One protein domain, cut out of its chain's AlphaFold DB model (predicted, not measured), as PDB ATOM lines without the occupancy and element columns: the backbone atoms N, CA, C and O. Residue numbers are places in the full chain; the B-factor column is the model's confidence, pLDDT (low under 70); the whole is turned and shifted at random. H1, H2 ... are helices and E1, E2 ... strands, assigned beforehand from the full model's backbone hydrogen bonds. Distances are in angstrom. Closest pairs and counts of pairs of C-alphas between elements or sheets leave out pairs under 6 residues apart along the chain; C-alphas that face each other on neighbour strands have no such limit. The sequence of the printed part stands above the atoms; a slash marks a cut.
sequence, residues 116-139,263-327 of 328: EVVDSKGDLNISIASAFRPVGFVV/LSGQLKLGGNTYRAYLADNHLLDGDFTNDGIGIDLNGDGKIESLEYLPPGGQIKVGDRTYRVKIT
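Overview. This is residues 116 to 139 and 263 to 327 of the 328 residues of an uncharacterized protein of Sedimenticola sp (UniProt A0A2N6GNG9). Two small twisted sheets, E2 E3 E4 E5 and E1 E7 E6, stand partly face to face round a common middle as a loose, incomplete barrel, with two long loops beside E5. The short helix H1 sits where the chain passes from E1 in the smaller sheet to E2 in the larger one, and the hairpin turn at residues 318 and 319 lies at the opposite end of the long axis from the loop of residues 280 to 292. The printed part has 89 residues, with one named helix and seven named strands in the order E1 H1 E2 E3 E4 E5 E6 E7. The larger sheet has the order E2 E3 E4 E5 and is antiparallel throughout, while the smaller has the order E1 E7 E6 and is mixed. The class is mostly strand, though 44 of the 89 residues, under half, are in named elements; the whole is compact, with a radius of gyration of the C-alphas of 12.2 A and spans of 34 by 26 by 23 A.

Arrangement. The larger sheet holds E2, residues 132 to 135, E3, residues 263 to 269, E4, residues 272 to 279, and E5, residues 293 to 296. It is strongly twisted, its strands' lines turning by 100 degrees from edge to edge, and E2 and E5 are its edge strands. E3, E4 and E5 form a meander, each strand the antiparallel neighbour of the one before. The hairpin E3 and E4 has N 265 and O 276 within hydrogen-bond range at 2.9 A, and N 274 and O 267 at 2.8 A. The hairpin E4 and E5 has N 277 and O 294 at 2.8 A. E2 is antiparallel to E3, with N 264 and O 133 at 2.9 A. Residues 293 to 294 of E5 also pair, antiparallel, with residues 308 to 309. H1, residues 128 to 131, only grazes this sheet; its closest C-alpha to E3 is that of Ala 131, 5.4 A from that of Gly 265. H1 is too short for an O i to N i+4 pair, and its one O i to N i+3 pair is within range. The smaller sheet holds E1, residues 123 to 127, E7, residues 320 to 327, and E6, residues 314 to 317. E7 is the inner strand and its pairing is staggered: residues 320 to 323 pair with E6 and residues 323 to 327 with E1. E1 and E7 are parallel, with N 126 and O 325 at 2.8 A, and the hairpin E6 and E7 has N 322 and O 315 at 2.8 A. Between the sheets, the closest C-alphas of E3 and E6 are those of Leu 269 and Val 317, 6.8 A apart. E1 and E3 are only just apart, at 8.4 A, and E5 and E7 only just apart, at 8.3 A.

Along the chain. E4 is 22.7 A from first to last C-alpha, E7 21.3 A, E3 18.7 A and E1 12.4 A. E5 and E6 are 9.9 A each, E2 is 9.2 A and H1 5.3 A. E1 begins at C-alpha 123 (161.250, 136.384, 97.771), E4 begins at C-alpha 272 (157.334, 152.966, 101.767), and E7 ends at C-alpha 327 (149.938, 133.411, 95.781).

Size, cuts and confidence. The two C-alphas farthest apart are those of Asp 285 and Asp 319, 35.9 A. Residues 140 to 262 are cut out, and C-alphas 139 and 263 are 9.9 A apart across the cut, on the link from E2 to E3. The links E4 to E5, 13 residues, and E5 to E6, 17 residues, are long. The mean pLDDT of the printed part is 90.3, and residues 116 to 121 are under 70.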
ATOM      1  N   GLU A 116     153.229 143.867 104.848       64.19
ATOM      2  CA  GLU A 116     154.672 143.747 105.032       64.19
ATOM      3  C   GLU A 116     155.101 142.365 104.573       64.19
ATOM      4  O   GLU A 116     154.795 141.355 105.205       64.19
ATOM      5  N   VAL A 117     155.807 142.313 103.452       59.91
ATOM      6  CA  VAL A 117     156.285 141.055 102.903       59.91
ATOM      7  C   VAL A 117     157.774 141.187 102.668       59.91
ATOM      8  O   VAL A 117     158.218 141.728 101.663       59.91
ATOM      9  N   VAL A 118     158.569 140.687 103.600       58.00
ATOM     10  CA  VAL A 118     159.980 140.419 103.339       58.00
ATOM     11  C   VAL A 118     160.275 139.055 103.927       58.00
ATOM     12  O   VAL A 118     160.328 138.898 105.146       58.00
ATOM     13  N   ASP A 119     160.439 138.059 103.062       57.81
ATOM     14  CA  ASP A 119     161.028 136.795 103.477       57.81
ATOM     15  C   ASP A 119     162.562 136.947 103.559       57.81
ATOM     16  O   ASP A 119     163.179 137.797 102.908       57.81
ATOM     17  N   SER A 120     163.196 136.138 104.406       55.44
ATOM     18  CA  SER A 120     164.646 136.153 104.635       55.44
ATOM     19  C   SER A 120     165.473 135.542 103.489       55.44
ATOM     20  O   SER A 120     166.695 135.458 103.604       55.44
ATOM     21  N   LYS A 121     164.835 135.116 102.393       66.75
ATOM     22  CA  LYS A 121     165.409 134.365 101.264       66.75
ATOM     23  C   LYS A 121     165.381 135.127  99.932       66.75
ATOM     24  O   LYS A 121     165.846 134.585  98.933       66.75
ATOM     25  N   GLY A 122     164.912 136.376  99.914       78.62
ATOM     26  CA  GLY A 122     164.888 137.210  98.707       78.62
ATOM     27  C   GLY A 122     163.615 137.074  97.868       78.62
ATOM     28  O   GLY A 122     163.580 137.582  96.746       78.62
ATOM     29  N   ASP A 123     162.565 136.447  98.408       87.12
ATOM     30  CA  ASP A 123     161.250 136.384  97.771       87.12
ATOM     31  C   ASP A 123     160.275 137.396  98.408       87.12
ATOM     32  O   ASP A 123     160.144 137.515  99.631       87.12
ATOM     33  N   LEU A 124     159.542 138.108  97.551       88.88
ATOM     34  CA  LEU A 124     158.393 138.942  97.896       88.88
ATOM     35  C   LEU A 124     157.110 138.123  97.667       88.88
ATOM     36  O   LEU A 124     156.573 138.087  96.561       88.88
ATOM     37  N   ASN A 125     156.647 137.437  98.715       90.81
ATOM     38  CA  ASN A 125     155.439 136.598  98.725       90.81
ATOM     39  C   ASN A 125     154.138 137.400  98.939       90.81
ATOM     40  O   ASN A 125     153.775 137.738 100.062       90.81
ATOM     41  N   ILE A 126     153.400 137.670  97.871       92.38
ATOM     42  CA  ILE A 126     152.183 138.485  97.895       92.38
ATOM     43  C   ILE A 126     150.953 137.571  97.875       92.38
ATOM     44  O   ILE A 126     150.671 136.957  96.851       92.38
ATOM     45  N   SER A 127     150.199 137.499  98.977       93.69
ATOM     46  CA  SER A 127     148.941 136.736  99.029       93.69
ATOM     47  C   SER A 127     147.749 137.593  98.607       93.69
ATOM     48  O   SER A 127     147.440 138.606  99.236       93.69
ATOM     49  N   ILE A 128     147.040 137.152  97.569       94.38
ATOM     50  CA  ILE A 128     145.836 137.812  97.061       94.38
ATOM     51  C   ILE A 128     144.744 137.857  98.136       94.38
ATOM     52  O   ILE A 128     144.201 138.931  98.392       94.38
ATOM     53  N   ALA A 129     144.461 136.732  98.804       92.50
ATOM     54  CA  ALA A 129     143.399 136.608  99.806       92.50
ATOM     55  C   ALA A 129     143.474 137.630 100.947       92.50
ATOM     56  O   ALA A 129     142.452 137.953 101.550       92.50
ATOM     57  N   SER A 130     144.679 138.097 101.276       88.44
ATOM     58  CA  SER A 130     144.927 139.007 102.399       88.44
ATOM     59  C   SER A 130     145.223 140.442 101.968       88.44
ATOM     60  O   SER A 130     144.908 141.372 102.709       88.44
ATOM     61  N   ALA A 131     145.813 140.632 100.786       90.00
ATOM     62  CA  ALA A 131     146.371 141.916 100.372       90.00
ATOM     63  C   ALA A 131     145.521 142.667  99.341       90.00
ATOM     64  O   ALA A 131     145.807 143.832  99.062       90.00
ATOM     65  N   PHE A 132     144.518 142.021  98.743       95.38
ATOM     66  CA  PHE A 132     143.814 142.566  97.587       95.38
ATOM     67  C   PHE A 132     142.298 142.553  97.742       95.38
ATOM     68  O   PHE A 132     141.702 141.710  98.406       95.38
ATOM     69  N   ARG A 133     141.664 143.508  97.063       95.69
ATOM     70  CA  ARG A 133     140.211 143.599  96.906       95.69
ATOM     71  C   ARG A 133     139.860 143.896  95.452       95.69
ATOM     72  O   ARG A 133     140.640 144.578  94.783       95.69
ATOM     73  N   PRO A 134     138.683 143.473  94.970       96.12
ATOM     74  CA  PRO A 134     138.253 143.825  93.631       96.12
ATOM     75  C   PRO A 134     138.008 145.325  93.503       96.12
ATOM     76  O   PRO A 134     137.447 145.982  94.393       96.12
ATOM     77  N   VAL A 135     138.430 145.838  92.359       94.56
ATOM     78  CA  VAL A 135     138.241 147.197  91.873       94.56
ATOM     79  C   VAL A 135     137.807 147.148  90.409       94.56
ATOM     80  O   VAL A 135     137.896 146.114  89.744       94.56
ATOM     81  N   GLY A 136     137.307 148.279  89.918       87.38
ATOM     82  CA  GLY A 136     137.050 148.455  88.495       87.38
ATOM     83  C   GLY A 136     138.340 148.626  87.691       87.38
ATOM     84  O   GLY A 136     139.435 148.267  88.116       87.38
ATOM     85  N   PHE A 137     138.194 149.227  86.521       84.88
ATOM     86  CA  PHE A 137     139.265 149.391  85.551       84.88
ATOM     87  C   PHE A 137     140.273 150.462  85.992       84.88
ATOM     88  O   PHE A 137     139.924 151.640  86.042       84.88
ATOM     89  N   VAL A 138     141.509 150.063  86.300       88.44
ATOM     90  CA  VAL A 138     142.615 150.986  86.618       88.44
ATOM     91  C   VAL A 138     143.757 150.812  85.622       88.44
ATOM     92  O   VAL A 138     144.226 151.779  85.029       88.44
ATOM     93  N   VAL A 139     144.162 149.567  85.386       91.25
ATOM     94  CA  VAL A 139     145.158 149.190  84.379       91.25
ATOM     95  C   VAL A 139     144.460 148.982  83.027       91.25
ATOM     96  O   VAL A 139     143.347 148.453  83.002       91.25
ATOM     97  N   LEU A 263     142.185 143.618  90.653       97.56
ATOM     98  CA  LEU A 263     142.402 143.624  92.090       97.56
ATOM     99  C   LEU A 263     143.343 144.767  92.453       97.56
ATOM    100  O   LEU A 263     144.326 144.997  91.760       97.56
ATOM    101  N   SER A 264     143.061 145.468  93.549       96.94
ATOM    102  CA  SER A 264     143.936 146.504  94.100       96.94
ATOM    103  C   SER A 264     144.314 146.180  95.536       96.94
ATOM    104  O   SER A 264     143.473 145.731  96.322       96.94
ATOM    105  N   GLY A 265     145.574 146.434  95.863       95.62
ATOM    106  CA  GLY A 265     146.168 146.220  97.171       95.62
ATOM    107  C   GLY A 265     147.206 147.286  97.500       95.62
ATOM    108  O   GLY A 265     147.427 148.231  96.737       95.62
ATOM    109  N   GLN A 266     147.844 147.137  98.658       94.25
ATOM    110  CA  GLN A 266     148.967 147.972  99.076       94.25
ATOM    111  C   GLN A 266     150.145 147.094  99.493       94.25
ATOM    112  O   GLN A 266     149.980 146.145 100.262       94.25
ATOM    113  N   LEU A 267     151.335 147.434  99.004       91.25
ATOM    114  CA  LEU A 267     152.584 146.739  99.306       91.25
ATOM    115  C   LEU A 267     153.499 147.657 100.100       91.25
ATOM    116  O   LEU A 267     153.667 148.820  99.734       91.25
ATOM    117  N   LYS A 268     154.127 147.141 101.158       89.56
ATOM    118  CA  LYS A 268     155.173 147.873 101.873       89.56
ATOM    119  C   LYS A 268     156.553 147.398 101.420       89.56
ATOM    120  O   LYS A 268     156.934 146.262 101.688       89.56
ATOM    121  N   LEU A 269     157.302 148.271 100.748       86.56
ATOM    122  CA  LEU A 269     158.628 147.997 100.193       86.56
ATOM    123  C   LEU A 269     159.614 149.063 100.682       86.56
ATOM    124  O   LEU A 269     159.392 150.255 100.495       86.56
ATOM    125  N   GLY A 270     160.703 148.650 101.338       84.31
ATOM    126  CA  GLY A 270     161.745 149.586 101.790       84.31
ATOM    127  C   GLY A 270     161.237 150.671 102.749       84.31
ATOM    128  O   GLY A 270     161.751 151.782 102.738       84.31
ATOM    129  N   GLY A 271     160.201 150.369 103.540       85.94
ATOM    130  CA  GLY A 271     159.559 151.321 104.455       85.94
ATOM    131  C   GLY A 271     158.457 152.181 103.825       85.94
ATOM    132  O   GLY A 271     157.650 152.734 104.567       85.94
ATOM    133  N   ASN A 272     158.360 152.222 102.495       89.19
ATOM    134  CA  ASN A 272     157.334 152.966 101.767       89.19
ATOM    135  C   ASN A 272     156.140 152.075 101.418       89.19
ATOM    136  O   ASN A 272     156.292 150.869 101.224       89.19
ATOM    137  N   THR A 273     154.955 152.672 101.312       92.06
ATOM    138  CA  THR A 273     153.733 151.984 100.885       92.06
ATOM    139  C   THR A 273     153.384 152.378  99.457       92.06
ATOM    140  O   THR A 273     153.221 153.559  99.166       92.06
ATOM    141  N   TYR A 274     153.223 151.380  98.594       93.06
ATOM    142  CA  TYR A 274     152.885 151.533  97.182       93.06
ATOM    143  C   TYR A 274     151.521 150.913  96.904       93.06
ATOM    144  O   TYR A 274     151.165 149.889  97.500       93.06
ATOM    145  N   ARG A 275     150.750 151.506  95.987       96.12
ATOM    146  CA  ARG A 275     149.554 150.840  95.461       96.12
ATOM    147  C   ARG A 275     149.990 149.771  94.477       96.12
ATOM    148  O   ARG A 275     150.935 149.963  93.720       96.12
ATOM    149  N   ALA A 276     149.284 148.653  94.488       96.62
ATOM    150  CA  ALA A 276     149.525 147.583  93.544       96.62
ATOM    151  C   ALA A 276     148.222 147.097  92.924       96.62
ATOM    152  O   ALA A 276     147.160 147.154  93.555       96.62
ATOM    153  N   TYR A 277     148.325 146.601  91.697       97.31
ATOM    154  CA  TYR A 277     147.203 146.149  90.893       97.31
ATOM    155  C   TYR A 277     147.511 144.808  90.234       97.31
ATOM    156  O   TYR A 277     148.600 144.601  89.699       97.31
ATOM    157  N   LEU A 278     146.527 143.913  90.248       97.25
ATOM    158  CA  LEU A 278     146.534 142.664  89.491       97.25
ATOM    159  C   LEU A 278     145.418 142.737  88.452       97.25
ATOM    160  O   LEU A 278     144.281 143.087  88.781       97.25
ATOM    161  N   ALA A 279     145.739 142.408  87.208       96.56
ATOM    162  CA  ALA A 279     144.795 142.423  86.102       96.56
ATOM    163  C   ALA A 279     144.958 141.143  85.286       96.56
ATOM    164  O   ALA A 279     146.063 140.845  84.844       96.56
ATOM    165  N   ASP A 280     143.855 140.430  85.075       96.50
ATOM    166  CA  ASP A 280     143.810 139.213  84.266       96.50
ATOM    167  C   ASP A 280     143.842 139.565  82.772       96.50
ATOM    168  O   ASP A 280     142.820 139.745  82.103       96.50
ATOM    169  N   ASN A 281     145.057 139.800  82.288       93.56
ATOM    170  CA  ASN A 281     145.342 140.406  80.994       93.56
ATOM    171  C   ASN A 281     146.142 139.480  80.079       93.56
ATOM    172  O   ASN A 281     146.170 139.710  78.867       93.56
ATOM    173  N   HIS A 282     146.823 138.472  80.614       91.62
ATOM    174  CA  HIS A 282     147.687 137.593  79.844       91.62
ATOM    175  C   HIS A 282     146.944 136.364  79.332       91.62
ATOM    176  O   HIS A 282     147.059 136.067  78.142       91.62
ATOM    177  N   LEU A 283     146.178 135.685  80.193       93.00
ATOM    178  CA  LEU A 283     145.488 134.439  79.838       93.00
ATOM    179  C   LEU A 283     143.960 134.558  79.792       93.00
ATOM    180  O   LEU A 283     143.339 133.784  79.063       93.00
ATOM    181  N   LEU A 284     143.369 135.540  80.482       95.75
ATOM    182  CA  LEU A 284     141.918 135.703  80.612       95.75
ATOM    183  C   LEU A 284     141.238 134.446  81.175       95.75
ATOM    184  O   LEU A 284     140.266 133.939  80.612       95.75
ATOM    185  N   ASP A 285     141.787 133.921  82.269       96.50
ATOM    186  CA  ASP A 285     141.310 132.705  82.932       96.50
ATOM    187  C   ASP A 285     140.833 132.950  84.376       96.50
ATOM    188  O   ASP A 285     140.301 132.048  85.022       96.50
ATOM    189  N   GLY A 286     140.959 134.170  84.888       95.81
ATOM    190  CA  GLY A 286     140.619 134.541  86.254       95.81
ATOM    191  C   GLY A 286     141.665 134.155  87.305       95.81
ATOM    192  O   GLY A 286     141.394 134.326  88.497       95.81
ATOM    193  N   ASP A 287     142.844 133.662  86.908       96.44
ATOM    194  CA  ASP A 287     143.968 133.366  87.798       96.44
ATOM    195  C   ASP A 287     145.013 134.489  87.812       96.44
ATOM    196  O   ASP A 287     146.100 134.384  87.249       96.44
ATOM    197  N   PHE A 288     144.736 135.517  88.614       96.44
ATOM    198  CA  PHE A 288     145.621 136.672  88.816       96.44
ATOM    199  C   PHE A 288     147.053 136.335  89.288       96.44
ATOM    200  O   PHE A 288     147.902 137.226  89.347       96.44
ATOM    201  N   THR A 289     147.355 135.086  89.671       96.00
ATOM    202  CA  THR A 289     148.719 134.688  90.065       96.00
ATOM    203  C   THR A 289     149.671 134.542  88.873       96.00
ATOM    204  O   THR A 289     150.890 134.548  89.070       96.00
ATOM    205  N   ASN A 290     149.142 134.433  87.649       95.25
ATOM    206  CA  ASN A 290     149.906 134.153  86.434       95.25
ATOM    207  C   ASN A 290     150.003 135.347  85.457       95.25
ATOM    208  O   ASN A 290     150.636 135.219  84.410       95.25
ATOM    209  N   ASP A 291     149.464 136.511  85.831       95.06
ATOM    210  CA  ASP A 291     149.445 137.722  84.999       95.06
ATOM    211  C   ASP A 291     150.457 138.788  85.417       95.06
ATOM    212  O   ASP A 291     150.575 139.809  84.747       95.06
ATOM    213  N   GLY A 292     151.188 138.597  86.515       94.94
ATOM    214  CA  GLY A 292     152.105 139.606  87.047       94.94
ATOM    215  C   GLY A 292     151.395 140.699  87.853       94.94
ATOM    216  O   GLY A 292     150.239 140.559  88.240       94.94
ATOM    217  N   ILE A 293     152.118 141.775  88.164       96.69
ATOM    218  CA  ILE A 293     151.656 142.835  89.068       96.69
ATOM    219  C   ILE A 293     152.124 144.209  88.592       96.69
ATOM    220  O   ILE A 293     153.286 144.387  88.241       96.69
ATOM    221  N   GLY A 294     151.220 145.186  88.601       96.44
ATOM    222  CA  GLY A 294     151.565 146.601  88.469       96.44
ATOM    223  C   GLY A 294     151.770 147.219  89.846       96.44
ATOM    224  O   GLY A 294     150.924 147.031  90.718       96.44
ATOM    225  N   ILE A 295     152.862 147.949  90.053       95.62
ATOM    226  CA  ILE A 295     153.143 148.681  91.292       95.62
ATOM    227  C   ILE A 295     153.304 150.156  90.933       95.62
ATOM    228  O   ILE A 295     154.229 150.500  90.218       95.62
ATOM    229  N   ASP A 296     152.419 151.006  91.442       95.94
ATOM    230  CA  ASP A 296     152.448 152.462  91.244       95.94
ATOM    231  C   ASP A 296     153.619 153.039  92.058       95.94
ATOM    232  O   ASP A 296     153.491 153.290  93.262       95.94
ATOM    233  N   LEU A 297     154.801 153.114  91.436       92.69
ATOM    234  CA  LEU A 297     156.063 153.483  92.081       92.69
ATOM    235  C   LEU A 297     156.194 155.000  92.213       92.69
ATOM    236  O   LEU A 297     156.855 155.470  93.143       92.69
ATOM    237  N   ASN A 298     155.585 155.751  91.292       93.88
ATOM    238  CA  ASN A 298     155.624 157.211  91.265       93.88
ATOM    239  C   ASN A 298     154.437 157.874  92.010       93.88
ATOM    240  O   ASN A 298     154.516 159.059  92.341       93.88
ATOM    241  N   GLY A 299     153.382 157.120  92.336       93.69
ATOM    242  CA  GLY A 299     152.211 157.579  93.082       93.69
ATOM    243  C   GLY A 299     151.177 158.344  92.249       93.69
ATOM    244  O   GLY A 299     150.318 159.015  92.834       93.69
ATOM    245  N   ASP A 300     151.247 158.290  90.918       93.06
ATOM    246  CA  ASP A 300     150.362 159.038  90.018       93.06
ATOM    247  C   ASP A 300     149.012 158.339  89.758       93.06
ATOM    248  O   ASP A 300     148.097 158.926  89.165       93.06
ATOM    249  N   GLY A 301     148.848 157.111  90.268       89.56
ATOM    250  CA  GLY A 301     147.634 156.310  90.137       89.56
ATOM    251  C   GLY A 301     147.479 155.598  88.794       89.56
ATOM    252  O   GLY A 301     146.409 155.035  88.539       89.56
ATOM    253  N   LYS A 302     148.501 155.619  87.940       91.50
ATOM    254  CA  LYS A 302     148.590 154.864  86.692       91.50
ATOM    255  C   LYS A 302     149.671 153.796  86.833       91.50
ATOM    256  O   LYS A 302     150.388 153.743  87.819       91.50
ATOM    257  N   ILE A 303     149.696 152.876  85.873       93.44
ATOM    258  CA  ILE A 303     150.727 151.842  85.789       93.44
ATOM    259  C   ILE A 303     151.376 151.948  84.421       93.44
ATOM    260  O   ILE A 303     150.740 151.681  83.397       93.44
ATOM    261  N   GLU A 304     152.640 152.345  84.417       90.94
ATOM    262  CA  GLU A 304     153.472 152.400  83.224       90.94
ATOM    263  C   GLU A 304     154.175 151.060  82.949       90.94
ATOM    264  O   GLU A 304     154.218 150.152  83.780       90.94
ATOM    265  N   SER A 305     154.772 150.907  81.763       89.19
ATOM    266  CA  SER A 305     155.452 149.657  81.388       89.19
ATOM    267  C   SER A 305     156.621 149.291  82.310       89.19
ATOM    268  O   SER A 305     156.909 148.108  82.469       89.19
ATOM    269  N   LEU A 306     157.287 150.279  82.918       91.25
ATOM    270  CA  LEU A 306     158.388 150.064  83.870       91.25
ATOM    271  C   LEU A 306     157.904 149.692  85.280       91.25
ATOM    272  O   LEU A 306     158.678 149.181  86.084       91.25
ATOM    273  N   GLU A 307     156.631 149.941  85.567       93.75
ATOM    274  CA  GLU A 307     155.967 149.672  86.846       93.75
ATOM    275  C   GLU A 307     155.264 148.312  86.867       93.75
ATOM    276  O   GLU A 307     154.742 147.876  87.895       93.75
ATOM    277  N   TYR A 308     155.259 147.619  85.729       95.56
ATOM    278  CA  TYR A 308     154.706 146.288  85.598       95.56
ATOM    279  C   TYR A 308     155.798 145.221  85.702       95.56
ATOM    280  O   TYR A 308     156.777 145.206  84.955       95.56
ATOM    281  N   LEU A 309     155.589 144.277  86.616       95.50
ATOM    282  CA  LEU A 309     156.436 143.112  86.809       95.50
ATOM    283  C   LEU A 309     155.713 141.876  86.261       95.50
ATOM    284  O   LEU A 309     154.628 141.547  86.752       95.50
ATOM    285  N   PRO A 310     156.300 141.149  85.292       95.25
ATOM    286  CA  PRO A 310     155.718 139.901  84.818       95.25
ATOM    287  C   PRO A 310     155.735 138.833  85.930       95.25
ATOM    288  O   PRO A 310     156.417 139.004  86.948       95.25
ATOM    289  N   PRO A 311     155.040 137.696  85.751       94.00
ATOM    290  CA  PRO A 311     155.109 136.573  86.683       94.00
ATOM    291  C   PRO A 311     156.554 136.156  86.988       94.00
ATOM    292  O   PRO A 311     157.347 135.902  86.080       94.00
ATOM    293  N   GLY A 312     156.915 136.098  88.275       93.31
ATOM    294  CA  GLY A 312     158.285 135.794  88.709       93.31
ATOM    295  C   GLY A 312     159.304 136.915  88.461       93.31
ATOM    296  O   GLY A 312     160.505 136.695  88.642       93.31
ATOM    297  N   GLY A 313     158.842 138.100  88.050       95.25
ATOM    298  CA  GLY A 313     159.649 139.301  87.867       95.25
ATOM    299  C   GLY A 313     160.361 139.730  89.148       95.25
ATOM    300  O   GLY A 313     160.058 139.261  90.247       95.25
ATOM    301  N   GLN A 314     161.347 140.612  89.006       94.31
ATOM    302  CA  GLN A 314     162.168 141.072  90.123       94.31
ATOM    303  C   GLN A 314     162.069 142.582  90.295       94.31
ATOM    304  O   GLN A 314     162.022 143.313  89.310       94.31
ATOM    305  N   ILE A 315     162.103 143.038  91.543       90.62
ATOM    306  CA  ILE A 315     162.153 144.457  91.896       90.62
ATOM    307  C   ILE A 315     163.343 144.727  92.809       90.62
ATOM    308  O   ILE A 315     163.601 143.979  93.755       90.62
ATOM    309  N   LYS A 316     164.082 145.799  92.526       89.94
ATOM    310  CA  LYS A 316     165.177 146.265  93.377       89.94
ATOM    311  C   LYS A 316     164.662 147.341  94.330       89.94
ATOM    312  O   LYS A 316     164.101 148.336  93.887       89.94
ATOM    313  N   VAL A 317     164.877 147.147  95.628       83.31
ATOM    314  CA  VAL A 317     164.487 148.077  96.694       83.31
ATOM    315  C   VAL A 317     165.702 148.306  97.591       83.31
ATOM    316  O   VAL A 317     166.149 147.399  98.297       83.31
ATOM    317  N   GLY A 318     166.273 149.511  97.531       83.75
ATOM    318  CA  GLY A 318     167.586 149.790  98.121       83.75
ATOM    319  C   GLY A 318     168.664 148.893  97.504       83.75
ATOM    320  O   GLY A 318     168.762 148.779  96.281       83.75
ATOM    321  N   ASP A 319     169.434 148.207  98.346       85.44
ATOM    322  CA  ASP A 319     170.511 147.302  97.915       85.44
ATOM    323  C   ASP A 319     170.062 145.848  97.713       85.44
ATOM    324  O   ASP A 319     170.882 144.973  97.433       85.44
ATOM    325  N   ARG A 320     168.762 145.562  97.853       84.50
ATOM    326  CA  ARG A 320     168.214 144.207  97.743       84.50
ATOM    327  C   ARG A 320     167.344 144.060  96.506       84.50
ATOM    328  O   ARG A 320     166.576 144.954  96.164       84.50
ATOM    329  N   THR A 321     167.437 142.898  95.874       89.75
ATOM    330  CA  THR A 321     166.554 142.486  94.782       89.75
ATOM    331  C   THR A 321     165.627 141.397  95.289       89.75
ATOM    332  O   THR A 321     166.087 140.429  95.892       89.75
ATOM    333  N   TYR A 322     164.335 141.559  95.029       88.06
ATOM    334  CA  TYR A 322     163.291 140.630  95.428       88.06
ATOM    335  C   TYR A 322     162.661 139.995  94.202       88.06
ATOM    336  O   TYR A 322     162.272 140.708  93.277       88.06
ATOM    337  N   ARG A 323     162.510 138.671  94.201       92.56
ATOM    338  CA  ARG A 323     161.656 137.982  93.230       92.56
ATOM    339  C   ARG A 323     160.212 138.035  93.708       92.56
ATOM    340  O   ARG A 323     159.916 137.645  94.830       92.56
ATOM    341  N   VAL A 324     159.309 138.491  92.854       92.94
ATOM    342  CA  VAL A 324     157.889 138.576  93.187       92.94
ATOM    343  C   VAL A 324     157.219 137.228  92.975       92.94
ATOM    344  O   VAL A 324     157.296 136.637  91.897       92.94
ATOM    345  N   LYS A 325     156.527 136.757  94.011       93.94
ATOM    346  CA  LYS A 325     155.720 135.544  93.974       93.94
ATOM    347  C   LYS A 325     154.313 135.865  94.449       93.94
ATOM    348  O   LYS A 325     154.101 136.152  95.621       93.94
ATOM    349  N   ILE A 326     153.358 135.800  93.531       94.81
ATOM    350  CA  ILE A 326     151.945 136.016  93.830       94.81
ATOM    351  C   ILE A 326     151.339 134.662  94.190       94.81
ATOM    352  O   ILE A 326     151.521 133.674  93.477       94.81
ATOM    353  N   THR A 327     150.648 134.600  95.318       94.06
ATOM    354  CA  THR A 327     149.938 133.411  95.781       94.06
ATOM    355  C   THR A 327     148.477 133.746  96.005       94.06
ATOM    356  O   THR A 327     148.106 134.910  96.158       94.06
TER     357      THR A 327